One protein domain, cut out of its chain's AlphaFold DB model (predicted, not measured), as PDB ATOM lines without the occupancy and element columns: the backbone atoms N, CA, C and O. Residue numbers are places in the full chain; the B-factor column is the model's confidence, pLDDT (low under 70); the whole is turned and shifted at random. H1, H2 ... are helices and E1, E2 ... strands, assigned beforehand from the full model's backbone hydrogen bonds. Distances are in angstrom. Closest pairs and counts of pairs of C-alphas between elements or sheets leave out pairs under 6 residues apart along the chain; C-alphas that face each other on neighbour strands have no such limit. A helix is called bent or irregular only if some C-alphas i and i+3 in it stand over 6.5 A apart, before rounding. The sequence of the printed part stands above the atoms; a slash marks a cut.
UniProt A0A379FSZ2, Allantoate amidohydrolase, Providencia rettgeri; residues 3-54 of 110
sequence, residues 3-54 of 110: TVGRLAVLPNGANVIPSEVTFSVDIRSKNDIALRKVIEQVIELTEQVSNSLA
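AT A GLANCE: This is residues 3 to 54 of the 110 residues of the protein "Allantoate amidohydrolase" of Providencia rettgeri (UniProt A0A379FSZ2). A flat, loose model in which a hairpin of two strands, E1 and E2, is followed by one long helix, H1, that folds back along the E2 side of the hairpin. H1 comes near E2 with its residues 35 to 42, while residues 43 to 54, of which 43 to 52 belong to H1, stand free. The printed part has 52 residues, with the order E1, E2, H1 along the chain, the two strands antiparallel in a sheet of order E1 - E2, and the class mixed, helices and strands. The whole is loose, with a radius of gyration of the C-alphas of 14.2 A, and the C-alphas span 43 by 24 by 10 A.

HOW THE PARTS SIT: The printed part begins with E1, residues 3 to 10, and a short link of 9 residues leads to E2, residues 20 to 27. E1 and E2 form a hairpin and are antiparallel, with 172 degrees between their N-to-C directions. The C-alphas of Leu 7 and Phe 23, which face each other, are 4.3 A apart. N 3 and O 26 are within hydrogen-bond range at 2.8 A, and so are N 10 and O 20, also at 2.8 A. A tight link of 4 residues joins E2 to H1, residues 32 to 52. The closest C-alphas of E2 and H1 are those of Ile 27 and Leu 35, 7.1 A apart; the two elements have 3 pairs of C-alphas within 8 A, and their centres are 13.0 A apart. E1 and H1 are apart. In H1 every O i to N i+4 pair is within hydrogen-bond range.

IN THESE COORDINATES: E1 runs from C-alpha 3 at (145.482, 99.573, 153.329) to C-alpha 10 and is 20.8 A long from first to last C-alpha. E2 runs from Glu 20 to Ile 27, 22.8 A, with C-alpha 27 at (145.454, 104.900, 157.078). H1 runs from Asp 32 to Ser 52, 30.2 A, and C-alpha 52 is at (144.313, 112.883, 133.715). H1 is not bent.

THE WHOLE: The outline is flat, and the two C-alphas farthest apart, those of Asn 15 and Asn 31, are 43.2 A from each other. Without residues 43 to 54 the body has 40 residues and spans 43 by 16 by 10 A. The printed part has no cut and no long link. The C-alphas of Thr 3 and Ala 54, the first and last printed residues, are 25.5 A apart. The mean pLDDT of the printed part is 95.8, and no printed residue is under 70.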
ATOM      1  N   THR A   3     146.042 100.832 153.829       95.31
ATOM      2  CA  THR A   3     145.482  99.573 153.329       95.31
ATOM      3  C   THR A   3     144.219  99.853 152.535       95.31
ATOM      4  O   THR A   3     143.349 100.578 153.010       95.31
ATOM      5  N   VAL A   4     144.086  99.230 151.364       96.75
ATOM      6  CA  VAL A   4     142.798  99.141 150.668       96.75
ATOM      7  C   VAL A   4     142.069  97.910 151.192       96.75
ATOM      8  O   VAL A   4     142.483  96.784 150.928       96.75
ATOM      9  N   GLY A   5     141.032  98.124 152.001       95.81
ATOM     10  CA  GLY A   5     140.324  97.037 152.693       95.81
ATOM     11  C   GLY A   5     139.122  96.488 151.924       95.81
ATOM     12  O   GLY A   5     138.733  95.338 152.115       95.81
ATOM     13  N   ARG A   6     138.527  97.306 151.052       96.88
ATOM     14  CA  ARG A   6     137.382  96.953 150.211       96.88
ATOM     15  C   ARG A   6     137.587  97.531 148.819       96.88
ATOM     16  O   ARG A   6     138.015  98.673 148.695       96.88
ATOM     17  N   LEU A   7     137.220  96.758 147.803       97.56
ATOM     18  CA  LEU A   7     137.196  97.167 146.405       97.56
ATOM     19  C   LEU A   7     135.943  96.575 145.755       97.56
ATOM     20  O   LEU A   7     135.722  95.367 145.815       97.56
ATOM     21  N   ALA A   8     135.123  97.429 145.163       98.12
ATOM     22  CA  ALA A   8     133.978  97.060 144.353       98.12
ATOM     23  C   ALA A   8     134.185  97.653 142.961       98.12
ATOM     24  O   ALA A   8     134.391  98.854 142.821       98.12
ATOM     25  N   VAL A   9     134.150  96.797 141.948       98.06
ATOM     26  CA  VAL A   9     134.250  97.177 140.537       98.06
ATOM     27  C   VAL A   9     132.888  96.905 139.924       98.06
ATOM     28  O   VAL A   9     132.328  95.839 140.158       98.06
ATOM     29  N   LEU A  10     132.336  97.842 139.163       97.56
ATOM     30  CA  LEU A  10     131.055  97.687 138.479       97.56
ATOM     31  C   LEU A  10     131.237  97.946 136.975       97.56
ATOM     32  O   LEU A  10     131.979  98.856 136.607       97.56
ATOM     33  N   PRO A  11     130.601  97.155 136.090       97.00
ATOM     34  CA  PRO A  11     129.728  96.009 136.382       97.00
ATOM     35  C   PRO A  11     130.479  94.698 136.713       97.00
ATOM     36  O   PRO A  11     129.841  93.673 136.918       97.00
ATOM     37  N   ASN A  12     131.818  94.714 136.771       96.38
ATOM     38  CA  ASN A  12     132.679  93.550 137.059       96.38
ATOM     39  C   ASN A  12     132.630  92.404 136.027       96.38
ATOM     40  O   ASN A  12     132.844  91.238 136.368       96.38
ATOM     41  N   GLY A  13     132.336  92.707 134.762       96.75
ATOM     42  CA  GLY A  13     132.448  91.723 133.685       96.75
ATOM     43  C   GLY A  13     133.910  91.516 133.289       96.75
ATOM     44  O   GLY A  13     134.628  92.487 133.082       96.75
ATOM     45  N   ALA A  14     134.348  90.264 133.122       94.94
ATOM     46  CA  ALA A  14     135.741  89.946 132.771       94.94
ATOM     47  C   ALA A  14     136.220  90.591 131.453       94.94
ATOM     48  O   ALA A  14     137.414  90.775 131.240       94.94
ATOM     49  N   ASN A  15     135.282  90.929 130.568       96.38
ATOM     50  CA  ASN A  15     135.499  91.557 129.269       96.38
ATOM     51  C   ASN A  15     134.753  92.896 129.120       96.38
ATOM     52  O   ASN A  15     134.533  93.350 127.999       96.38
ATOM     53  N   VAL A  16     134.322  93.508 130.227       96.81
ATOM     54  CA  VAL A  16     133.570  94.768 130.225       96.81
ATOM     55  C   VAL A  16     134.404  95.836 130.918       96.81
ATOM     56  O   VAL A  16     134.873  95.628 132.034       96.81
ATOM     57  N   ILE A  17     134.584  96.983 130.261       96.19
ATOM     58  CA  ILE A  17     135.276  98.130 130.859       96.19
ATOM     59  C   ILE A  17     134.475  98.586 132.091       96.19
ATOM     60  O   ILE A  17     133.271  98.825 131.956       96.19
ATOM     61  N   PRO A  18     135.097  98.698 133.281       97.25
ATOM     62  CA  PRO A  18     134.412  99.195 134.463       97.25
ATOM     63  C   PRO A  18     133.867 100.606 134.251       97.25
ATOM     64  O   PRO A  18     134.583 101.486 133.779       97.25
ATOM     65  N   SER A  19     132.613 100.819 134.633       97.00
ATOM     66  CA  SER A  19     131.992 102.144 134.649       97.00
ATOM     67  C   SER A  19     132.179 102.852 135.987       97.00
ATOM     68  O   SER A  19     132.123 104.073 136.040       97.00
ATOM     69  N   GLU A  20     132.377 102.095 137.069       97.62
ATOM     70  CA  GLU A  20     132.507 102.631 138.421       97.62
ATOM     71  C   GLU A  20     133.396 101.725 139.277       97.62
ATOM     72  O   GLU A  20     133.336 100.495 139.187       97.62
ATOM     73  N   VAL A  21     134.219 102.343 140.123       97.44
ATOM     74  CA  VAL A  21     135.011 101.648 141.136       97.44
ATOM     75  C   VAL A  21     134.855 102.372 142.466       97.44
ATOM     76  O   VAL A  21     135.188 103.548 142.579       97.44
ATOM     77  N   THR A  22     134.405 101.653 143.490       97.75
ATOM     78  CA  THR A  22     134.347 102.148 144.868       97.75
ATOM     79  C   THR A  22     135.334 101.367 145.719       97.75
ATOM     80  O   THR A  22     135.290 100.135 145.763       97.75
ATOM     81  N   PHE A  23     136.201 102.052 146.455       97.38
ATOM     82  CA  PHE A  23     137.145 101.403 147.361       97.38
ATOM     83  C   PHE A  23     137.270 102.162 148.679       97.38
ATOM     84  O   PHE A  23     136.905 103.329 148.774       97.38
ATOM     85  N   SER A  24     137.754 101.477 149.715       96.94
ATOM     86  CA  SER A  24     138.069 102.094 151.004       96.94
ATOM     87  C   SER A  24     139.572 102.164 151.217       96.94
ATOM     88  O   SER A  24     140.304 101.279 150.778       96.94
ATOM     89  N   VAL A  25     140.027 103.184 151.943       96.38
ATOM     90  CA  VAL A  25     141.418 103.316 152.381       96.38
ATOM     91  C   VAL A  25     141.436 103.514 153.894       96.38
ATOM     92  O   VAL A  25     140.810 104.434 154.411       96.38
ATOM     93  N   ASP A  26     142.149 102.645 154.608       94.75
ATOM     94  CA  ASP A  26     142.418 102.769 156.044       94.75
ATOM     95  C   ASP A  26     143.884 103.175 156.233       94.75
ATOM     96  O   ASP A  26     144.793 102.467 155.791       94.75
ATOM     97  N   ILE A  27     144.117 104.338 156.850       93.81
ATOM     98  CA  ILE A  27     145.454 104.900 157.078       93.81
ATOM     99  C   ILE A  27     145.686 105.014 158.584       93.81
ATOM    100  O   ILE A  27     144.904 105.635 159.301       93.81
ATOM    101  N   ARG A  28     146.791 104.439 159.071       91.50
ATOM    102  CA  ARG A  28     147.171 104.447 160.494       91.50
ATOM    103  C   ARG A  28     148.621 104.868 160.679       91.50
ATOM    104  O   ARG A  28     149.522 104.371 159.995       91.50
ATOM    105  N   SER A  29     148.862 105.744 161.648       90.12
ATOM    106  CA  SER A  29     150.188 106.222 162.048       90.12
ATOM    107  C   SER A  29     150.177 106.583 163.533       90.12
ATOM    108  O   SER A  29     149.147 106.991 164.051       90.12
ATOM    109  N   LYS A  30     151.326 106.472 164.210       88.38
ATOM    110  CA  LYS A  30     151.513 107.036 165.560       88.38
ATOM    111  C   LYS A  30     151.802 108.543 165.545       88.38
ATOM    112  O   LYS A  30     151.740 109.191 166.575       88.38
ATOM    113  N   ASN A  31     152.177 109.079 164.385       90.31
ATOM    114  CA  ASN A  31     152.522 110.482 164.182       90.31
ATOM    115  C   ASN A  31     151.405 111.152 163.370       90.31
ATOM    116  O   ASN A  31     151.173 110.762 162.223       90.31
ATOM    117  N   ASP A  32     150.741 112.139 163.977       90.94
ATOM    118  CA  ASP A  32     149.604 112.868 163.399       90.94
ATOM    119  C   ASP A  32     149.992 113.676 162.152       90.94
ATOM    120  O   ASP A  32     149.289 113.643 161.149       90.94
ATOM    121  N   ILE A  33     151.166 114.315 162.159       93.69
ATOM    122  CA  ILE A  33     151.673 115.080 161.009       93.69
ATOM    123  C   ILE A  33     151.870 114.147 159.812       93.69
ATOM    124  O   ILE A  33     151.445 114.446 158.697       93.69
ATOM    125  N   ALA A  34     152.478 112.982 160.043       93.31
ATOM    126  CA  ALA A  34     152.642 111.977 159.000       93.31
ATOM    127  C   ALA A  34     151.292 111.406 158.530       93.31
ATOM    128  O   ALA A  34     151.143 111.129 157.344       93.31
ATOM    129  N   LEU A  35     150.313 111.242 159.430       94.19
ATOM    130  CA  LEU A  35     148.967 110.777 159.083       94.19
ATOM    131  C   LEU A  35     148.273 111.756 158.134       94.19
ATOM    132  O   LEU A  35     147.843 111.352 157.056       94.19
ATOM    133  N   ARG A  36     148.218 113.038 158.515       94.56
ATOM    134  CA  ARG A  36     147.605 114.111 157.719       94.56
ATOM    135  C   ARG A  36     148.247 114.232 156.348       94.56
ATOM    136  O   ARG A  36     147.540 114.224 155.350       94.56
ATOM    137  N   LYS A  37     149.581 114.217 156.299       95.69
ATOM    138  CA  LYS A  37     150.326 114.276 155.040       95.69
ATOM    139  C   LYS A  37     149.958 113.134 154.091       95.69
ATOM    140  O   LYS A  37     149.823 113.357 152.897       95.69
ATOM    141  N   VAL A  38     149.811 111.908 154.597       95.94
ATOM    142  CA  VAL A  38     149.434 110.765 153.748       95.94
ATOM    143  C   VAL A  38     147.979 110.876 153.288       95.94
ATOM    144  O   VAL A  38     147.695 110.540 152.144       95.94
ATOM    145  N   ILE A  39     147.069 111.366 154.137       95.62
ATOM    146  CA  ILE A  39     145.673 111.623 153.747       95.62
ATOM    147  C   ILE A  39     145.619 112.645 152.604       95.62
ATOM    148  O   ILE A  39     145.015 112.357 151.575       95.62
ATOM    149  N   GLU A  40     146.300 113.785 152.749       96.19
ATOM    150  CA  GLU A  40     146.381 114.823 151.709       96.19
ATOM    151  C   GLU A  40     146.945 114.262 150.401       96.19
ATOM    152  O   GLU A  40     146.322 114.398 149.354       96.19
ATOM    153  N   GLN A  41     148.059 113.527 150.463       96.38
ATOM    154  CA  GLN A  41     148.667 112.916 149.277       96.38
ATOM    155  C   GLN A  41     147.740 111.934 148.556       96.38
ATOM    156  O   GLN A  41     147.764 111.859 147.331       96.38
ATOM    157  N   VAL A  42     146.938 111.158 149.294       95.94
ATOM    158  CA  VAL A  42     145.973 110.225 148.692       95.94
ATOM    159  C   VAL A  42     144.855 110.986 147.981       95.94
ATOM    160  O   VAL A  42     144.475 110.595 146.877       95.94
ATOM    161  N   ILE A  43     144.354 112.065 148.583       96.00
ATOM    162  CA  ILE A  43     143.313 112.914 147.993       96.00
ATOM    163  C   ILE A  43     143.845 113.579 146.720       96.00
ATOM    164  O   ILE A  43     143.287 113.366 145.645       96.00
ATOM    165  N   GLU A  44     144.979 114.277 146.815       97.25
ATOM    166  CA  GLU A  44     145.609 114.968 145.685       97.25
ATOM    167  C   GLU A  44     145.913 114.010 144.530       97.25
ATOM    168  O   GLU A  44     145.620 114.309 143.373       97.25
ATOM    169  N   LEU A  45     146.467 112.829 144.826       96.88
ATOM    170  CA  LEU A  45     146.764 111.830 143.803       96.88
ATOM    171  C   LEU A  45     145.488 111.310 143.132       96.88
ATOM    172  O   LEU A  45     145.474 111.111 141.919       96.88
ATOM    173  N   THR A  46     144.416 111.100 143.900       96.38
ATOM    174  CA  THR A  46     143.132 110.631 143.362       96.38
ATOM    175  C   THR A  46     142.538 111.662 142.407       96.38
ATOM    176  O   THR A  46     142.125 111.306 141.301       96.38
ATOM    177  N   GLU A  47     142.554 112.939 142.783       96.81
ATOM    178  CA  GLU A  47     142.083 114.040 141.939       96.81
ATOM    179  C   GLU A  47     142.942 114.192 140.677       96.81
ATOM    180  O   GLU A  47     142.414 114.282 139.567       96.81
ATOM    181  N   GLN A  48     144.272 114.151 140.817       98.00
ATOM    182  CA  GLN A  48     145.208 114.231 139.691       98.00
ATOM    183  C   GLN A  48     144.984 113.106 138.679       98.00
ATOM    184  O   GLN A  48     144.847 113.370 137.481       98.00
ATOM    185  N   VAL A  49     144.919 111.858 139.151       97.25
ATOM    186  CA  VAL A  49     144.688 110.689 138.294       97.25
ATOM    187  C   VAL A  49     143.322 110.787 137.619       97.25
ATOM    188  O   VAL A  49     143.241 110.611 136.403       97.25
ATOM    189  N   SER A  50     142.272 111.139 138.366       96.75
ATOM    190  CA  SER A  50     140.918 111.285 137.820       96.75
ATOM    191  C   SER A  50     140.866 112.311 136.687       96.75
ATOM    192  O   SER A  50     140.371 112.013 135.600       96.75
ATOM    193  N   ASN A  51     141.484 113.477 136.895       97.00
ATOM    194  CA  ASN A  51     141.576 114.527 135.884       97.00
ATOM    195  C   ASN A  51     142.349 114.059 134.644       97.00
ATOM    196  O   ASN A  51     141.888 114.255 133.520       97.00
ATOM    197  N   SER A  52     143.498 113.396 134.829       98.00
ATOM    198  CA  SER A  52     144.313 112.883 133.715       98.00
ATOM    199  C   SER A  52     143.611 111.819 132.868       98.00
ATOM    200  O   SER A  52     143.894 111.697 131.677       98.00
ATOM    201  N   LEU A  53     142.691 111.063 133.472       96.38
ATOM    202  CA  LEU A  53     141.914 110.019 132.807       96.38
ATOM    203  C   LEU A  53     140.543 110.518 132.325       96.38
ATOM    204  O   LEU A  53     139.791 109.735 131.751       96.38
ATOM    205  N   ALA A  54     140.224 111.800 132.544       96.69
ATOM    206  CA  ALA A  54     138.924 112.404 132.258       96.69
ATOM    207  C   ALA A  54     137.743 111.640 132.895       96.69
ATOM    208  O   ALA A  54     136.681 111.492 132.288       96.69
TER     209      ALA A  54